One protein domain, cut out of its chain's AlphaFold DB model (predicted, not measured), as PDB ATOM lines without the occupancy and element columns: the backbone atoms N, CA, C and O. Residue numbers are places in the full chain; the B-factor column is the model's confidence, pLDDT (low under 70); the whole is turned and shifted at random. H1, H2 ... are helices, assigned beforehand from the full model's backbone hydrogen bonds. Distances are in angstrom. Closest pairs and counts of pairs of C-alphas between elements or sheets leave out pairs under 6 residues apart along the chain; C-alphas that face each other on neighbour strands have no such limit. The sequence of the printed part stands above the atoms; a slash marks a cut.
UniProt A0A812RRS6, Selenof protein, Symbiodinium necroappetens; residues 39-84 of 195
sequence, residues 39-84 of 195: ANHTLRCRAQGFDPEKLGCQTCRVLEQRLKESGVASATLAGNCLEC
ATOM      1  N   ALA A  39     590.975 286.202 510.985       67.00
ATOM      2  CA  ALA A  39     589.570 286.385 511.353       67.00
ATOM      3  C   ALA A  39     589.124 287.858 511.287       67.00
ATOM      4  O   ALA A  39     588.003 288.155 510.876       67.00
ATOM      5  N   ASN A  40     589.992 288.792 511.687       76.50
ATOM      6  CA  ASN A  40     589.673 290.223 511.668       76.50
ATOM      7  C   ASN A  40     589.703 290.787 510.237       76.50
ATOM      8  O   ASN A  40     588.852 291.592 509.860       76.50
ATOM      9  N   HIS A  41     590.637 290.303 509.414       79.88
ATOM     10  CA  HIS A  41     590.681 290.605 507.983       79.88
ATOM     11  C   HIS A  41     589.427 290.090 507.259       79.88
ATOM     12  O   HIS A  41     588.740 290.871 506.600       79.88
ATOM     13  N   THR A  42     589.018 288.846 507.529       81.38
ATOM     14  CA  THR A  42     587.788 288.242 506.984       81.38
ATOM     15  C   THR A  42     586.536 289.059 507.325       81.38
ATOM     16  O   THR A  42     585.679 289.293 506.470       81.38
ATOM     17  N   LEU A  43     586.423 289.536 508.569       85.38
ATOM     18  CA  LEU A  43     585.308 290.378 509.015       85.38
ATOM     19  C   LEU A  43     585.289 291.744 508.317       85.38
ATOM     20  O   LEU A  43     584.217 292.208 507.925       85.38
ATOM     21  N   ARG A  44     586.454 292.377 508.128       88.31
ATOM     22  CA  ARG A  44     586.568 293.654 507.404       88.31
ATOM     23  C   ARG A  44     586.165 293.498 505.938       88.31
ATOM     24  O   ARG A  44     585.417 294.331 505.433       88.31
ATOM     25  N   CYS A  45     586.600 292.426 505.285       88.56
ATOM     26  CA  CYS A  45     586.251 292.139 503.897       88.56
ATOM     27  C   CYS A  45     584.754 291.871 503.725       88.56
ATOM     28  O   CYS A  45     584.113 292.487 502.872       88.56
ATOM     29  N   ARG A  46     584.151 291.081 504.624       90.00
ATOM     30  CA  ARG A  46     582.694 290.869 504.647       90.00
ATOM     31  C   ARG A  46     581.912 292.157 504.896       90.00
ATOM     32  O   ARG A  46     580.889 292.370 504.255       90.00
ATOM     33  N   ALA A  47     582.403 293.046 505.762       88.75
ATOM     34  CA  ALA A  47     581.785 294.355 505.993       88.75
ATOM     35  C   ALA A  47     581.833 295.273 504.755       88.75
ATOM     36  O   ALA A  47     580.964 296.125 504.591       88.75
ATOM     37  N   GLN A  48     582.818 295.085 503.872       86.50
ATOM     38  CA  GLN A  48     582.915 295.766 502.578       86.50
ATOM     39  C   GLN A  48     582.102 295.078 501.464       86.50
ATOM     40  O   GLN A  48     582.039 295.596 500.351       86.50
ATOM     41  N   GLY A  49     581.459 293.943 501.758       88.50
ATOM     42  CA  GLY A  49     580.657 293.169 500.808       88.50
ATOM     43  C   GLY A  49     581.430 292.094 500.039       88.50
ATOM     44  O   GLY A  49     580.870 291.504 499.118       88.50
ATOM     45  N   PHE A  50     582.685 291.817 500.407       89.62
ATOM     46  CA  PHE A  50     583.506 290.769 499.801       89.62
ATOM     47  C   PHE A  50     583.431 289.463 500.601       89.62
ATOM     48  O   PHE A  50     583.505 289.472 501.830       89.62
ATOM     49  N   ASP A  51     583.315 288.331 499.906       87.88
ATOM     50  CA  ASP A  51     583.391 286.998 500.512       87.88
ATOM     51  C   ASP A  51     584.784 286.399 500.247       87.88
ATOM     52  O   ASP A  51     585.003 285.881 499.151       87.88
ATOM     53  N   PRO A  52     585.740 286.495 501.193       82.75
ATOM     54  CA  PRO A  52     587.137 286.122 500.948       82.75
ATOM     55  C   PRO A  52     587.298 284.639 500.595       82.75
ATOM     56  O   PRO A  52     588.137 284.302 499.774       82.75
ATOM     57  N   GLU A  53     586.421 283.767 501.106       82.00
ATOM     58  CA  GLU A  53     586.438 282.323 500.816       82.00
ATOM     59  C   GLU A  53     586.125 281.994 499.345       82.00
ATOM     60  O   GLU A  53     586.360 280.878 498.884       82.00
ATOM     61  N   LYS A  54     585.546 282.943 498.602       82.88
ATOM     62  CA  LYS A  54     585.146 282.774 497.197       82.88
ATOM     63  C   LYS A  54     585.781 283.809 496.275       82.88
ATOM     64  O   LYS A  54     585.513 283.792 495.073       82.88
ATOM     65  N   LEU A  55     586.567 284.737 496.820       84.56
ATOM     66  CA  LEU A  55     587.117 285.861 496.077       84.56
ATOM     67  C   LEU A  55     588.547 285.558 495.623       84.56
ATOM     68  O   LEU A  55     589.512 285.822 496.336       84.56
ATOM     69  N   GLY A  56     588.678 285.070 494.391       86.69
ATOM     70  CA  GLY A  56     589.977 284.904 493.745       86.69
ATOM     71  C   GLY A  56     590.565 286.231 493.261       86.69
ATOM     72  O   GLY A  56     589.877 287.036 492.615       86.69
ATOM     73  N   CYS A  57     591.861 286.452 493.506       88.62
ATOM     74  CA  CYS A  57     592.545 287.689 493.105       88.62
ATOM     75  C   CYS A  57     592.503 287.972 491.597       88.62
ATOM     76  O   CYS A  57     592.523 289.136 491.186       88.62
ATOM     77  N   GLN A  58     592.378 286.941 490.756       87.06
ATOM     78  CA  GLN A  58     592.232 287.113 489.312       87.06
ATOM     79  C   GLN A  58     590.956 287.885 488.949       87.06
ATOM     80  O   GLN A  58     590.973 288.749 488.071       87.06
ATOM     81  N   THR A  59     589.864 287.653 489.679       87.50
ATOM     82  CA  THR A  59     588.599 288.370 489.479       87.50
ATOM     83  C   THR A  59     588.752 289.855 489.804       87.50
ATOM     84  O   THR A  59     588.276 290.707 489.050       87.50
ATOM     85  N   CYS A  60     589.484 290.186 490.873       89.75
ATOM     86  CA  CYS A  60     589.778 291.572 491.239       89.75
ATOM     87  C   CYS A  60     590.653 292.286 490.195       89.75
ATOM     88  O   CYS A  60     590.410 293.457 489.902       89.75
ATOM     89  N   ARG A  61     591.614 291.588 489.570       89.44
ATOM     90  CA  ARG A  61     592.429 292.138 488.467       89.44
ATOM     91  C   ARG A  61     591.592 292.425 487.217       89.44
ATOM     92  O   ARG A  61     591.727 293.490 486.619       89.44
ATOM     93  N   VAL A  62     590.679 291.522 486.849       88.62
ATOM     94  CA  VAL A  62     589.747 291.744 485.725       88.62
ATOM     95  C   VAL A  62     588.809 292.919 486.013       88.62
ATOM     96  O   VAL A  62     588.553 293.737 485.127       88.62
ATOM     97  N   LEU A  63     588.315 293.034 487.249       88.19
ATOM     98  CA  LEU A  63     587.507 294.173 487.686       88.19
ATOM     99  C   LEU A  63     588.285 295.487 487.547       88.19
ATOM    100  O   LEU A  63     587.761 296.446 486.982       88.19
ATOM    101  N   GLU A  64     589.532 295.528 488.017       89.44
ATOM    102  CA  GLU A  64     590.404 296.696 487.889       89.44
ATOM    103  C   GLU A  64     590.592 297.107 486.423       89.44
ATOM    104  O   GLU A  64     590.452 298.284 486.085       89.44
ATOM    105  N   GLN A  65     590.856 296.138 485.541       87.38
ATOM    106  CA  GLN A  65     591.019 296.385 484.112       87.38
ATOM    107  C   GLN A  65     589.743 296.964 483.487       87.38
ATOM    108  O   GLN A  65     589.802 297.992 482.814       87.38
ATOM    109  N   ARG A  66     588.572 296.377 483.764       87.38
ATOM    110  CA  ARG A  66     587.290 296.875 483.234       87.38
ATOM    111  C   ARG A  66     586.931 298.265 483.758       87.38
ATOM    112  O   ARG A  66     586.347 299.069 483.031       87.38
ATOM    113  N   LEU A  67     587.267 298.573 485.009       87.44
ATOM    114  CA  LEU A  67     587.055 299.906 485.583       87.44
ATOM    115  C   LEU A  67     587.967 300.953 484.927       87.44
ATOM    116  O   LEU A  67     587.507 302.050 484.613       87.44
ATOM    117  N   LYS A  68     589.225 300.593 484.643       85.44
ATOM    118  CA  LYS A  68     590.154 301.431 483.869       85.44
ATOM    119  C   LYS A  68     589.638 301.690 482.451       85.44
ATOM    120  O   LYS A  68     589.637 302.835 482.012       85.44
ATOM    121  N   GLU A  69     589.154 300.658 481.762       85.44
ATOM    122  CA  GLU A  69     588.619 300.756 480.394       85.44
ATOM    123  C   GLU A  69     587.323 301.576 480.313       85.44
ATOM    124  O   GLU A  69     587.121 302.328 479.363       85.44
ATOM    125  N   SER A  70     586.453 301.475 481.320       81.81
ATOM    126  CA  SER A  70     585.189 302.225 481.378       81.81
ATOM    127  C   SER A  70     585.347 303.679 481.842       81.81
ATOM    128  O   SER A  70     584.365 304.422 481.857       81.81
ATOM    129  N   GLY A  71     586.555 304.102 482.230       76.12
ATOM    130  CA  GLY A  71     586.826 305.455 482.729       76.12
ATOM    131  C   GLY A  71     586.136 305.775 484.060       76.12
ATOM    132  O   GLY A  71     586.125 306.929 484.492       76.12
ATOM    133  N   VAL A  72     585.556 304.771 484.725       70.94
ATOM    134  CA  VAL A  72     584.913 304.931 486.027       70.94
ATOM    135  C   VAL A  72     586.007 304.936 487.087       70.94
ATOM    136  O   VAL A  72     586.660 303.924 487.344       70.94
ATOM    137  N   ALA A  73     586.202 306.087 487.729       60.00
ATOM    138  CA  ALA A  73     587.152 306.270 488.819       60.00
ATOM    139  C   ALA A  73     586.679 305.547 490.095       60.00
ATOM    140  O   ALA A  73     586.238 306.166 491.058       60.00
ATOM    141  N   SER A  74     586.770 304.219 490.100       68.31
ATOM    142  CA  SER A  74     586.557 303.381 491.282       68.31
ATOM    143  C   SER A  74     587.795 302.531 491.565       68.31
ATOM    144  O   SER A  74     587.726 301.331 491.827       68.31
ATOM    145  N   ALA A  75     588.967 303.174 491.509       74.06
ATOM    146  CA  ALA A  75     590.236 302.558 491.902       74.06
ATOM    147  C   ALA A  75     590.194 302.054 493.357       74.06
ATOM    148  O   ALA A  75     590.834 301.063 493.693       74.06
ATOM    149  N   THR A  76     589.380 302.691 494.204       83.62
ATOM    150  CA  THR A  76     589.116 302.271 495.584       83.62
ATOM    151  C   THR A  76     588.397 300.929 495.672       83.62
ATOM    152  O   THR A  76     588.746 300.126 496.530       83.62
ATOM    153  N   LEU A  77     587.435 300.633 494.791       86.06
ATOM    154  CA  LEU A  77     586.746 299.339 494.801       86.06
ATOM    155  C   LEU A  77     587.675 298.202 494.366       86.06
ATOM    156  O   LEU A  77     587.701 297.157 495.009       86.06
ATOM    157  N   ALA A  78     588.454 298.419 493.303       86.25
ATOM    158  CA  ALA A  78     589.443 297.446 492.846       86.25
ATOM    159  C   ALA A  78     590.542 297.216 493.897       86.25
ATOM    160  O   ALA A  78     590.893 296.070 494.166       86.25
ATOM    161  N   GLY A  79     591.018 298.286 494.544       86.31
ATOM    162  CA  GLY A  79     591.980 298.204 495.645       86.31
ATOM    163  C   GLY A  79     591.440 297.412 496.834       86.31
ATOM    164  O   GLY A  79     592.086 296.470 497.277       86.31
ATOM    165  N   ASN A  80     590.216 297.706 497.284       88.81
ATOM    166  CA  ASN A  80     589.572 296.956 498.369       88.81
ATOM    167  C   ASN A  80     589.354 295.475 498.007       88.81
ATOM    168  O   ASN A  80     589.510 294.609 498.859       88.81
ATOM    169  N   CYS A  81     589.029 295.175 496.744       89.00
ATOM    170  CA  CYS A  81     588.915 293.799 496.256       89.00
ATOM    171  C   CYS A  81     590.262 293.070 496.360       89.00
ATOM    172  O   CYS A  81     590.323 291.970 496.897       89.00
ATOM    173  N   LEU A  82     591.345 293.702 495.892       88.38
ATOM    174  CA  LEU A  82     592.697 293.136 495.931       88.38
ATOM    175  C   LEU A  82     593.238 292.978 497.358       88.38
ATOM    176  O   LEU A  82     593.992 292.050 497.619       88.38
ATOM    177  N   GLU A  83     592.842 293.847 498.290       88.75
ATOM    178  CA  GLU A  83     593.175 293.702 499.714       88.75
ATOM    179  C   GLU A  83     592.470 292.509 500.373       88.75
ATOM    180  O   GLU A  83     592.928 292.033 501.410       88.75
ATOM    181  N   CYS A  84     591.351 292.057 499.805       89.69
ATOM    182  CA  CYS A  84     590.465 291.049 500.382       89.69
ATOM    183  C   CYS A  84     590.479 289.702 499.660       89.69
ATOM    184  O   CYS A  84     589.803 288.777 500.108       89.69
TER     185      CYS A  84
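What this domain is: This is residues 39 to 84 of the 195 residues of the protein "Selenof protein" of Symbiodinium necroappetens (UniProt A0A812RRS6). Two helices, H2 and H3, lie side by side as a helical hairpin, and a third, H1, extends the length beyond the end of H3 that is away from the hairpin's turn. Residues 48 to 56 lead from H1 back to the start of H2, and the hairpin turns at residues 70 to 74. The printed part has 46 residues with three named helices, H1, H2 and H3 in that order along the chain, and no named strand; its class is all helix, with 32 of the 46 residues in the named helices. The outline is elongated, with spans of 34 by 17 by 12 A, and the whole is only just compact, close to loose, with a radius of gyration of the C-alphas of 10.9 A.

Where its parts are: H1 is residues 39 to 47 and measures 12.4 A from first to last C-alpha, beginning with C-alpha 39 at (589.570, 286.385, 511.353). Residues 48 to 56 follow; among them, 52 to 54 are a helical run without a name. H2, the longest helix by residues, is residues 57 to 69 and measures 18.6 A, beginning with C-alpha 57 at (592.545, 287.689, 493.105). After residues 70 to 74 comes H3, residues 75 to 84, 14.3 A long, ending with C-alpha 84 at (590.465, 291.049, 500.382).

How they stand to each other: H1 and H3 only just touch, with 3 pairs of C-alphas within 8 A; the closest are the C-alphas of Cys 45 and Cys 84, 5.6 A apart. Their lines stand at a shallow tilt of 34.8 degrees, only just short of steep, and they run opposite ways. Their centres are 13.5 A apart. H1 and H2 are apart. H2 and H3 form a helical hairpin and touch with 11 pairs of C-alphas within 8 A. Their closest C-alphas are those of Glu 64 and Ala 78, 5.1 A apart. They run opposite ways at a shallow tilt of 3 degrees, with centres 9.6 A apart. In H1, H2 and H3 every O i to N i+4 pair of the backbone is within hydrogen-bond range.

The domain as a whole: The two C-alphas farthest apart are those of Ala 39 and Gly 71, at 34.5 A, while the first and last printed C-alphas, of Ala 39 and Cys 84, are 12.0 A apart. The printed part has no cut. The link from H1 to H2 is short, with 9 residues, the link from H2 to H3 is tight, with 5 residues, and neither is long. The mean pLDDT of the printed part is 84.3, and the model's confidence is low, under 70, at residue 39 and residues 73 to 74.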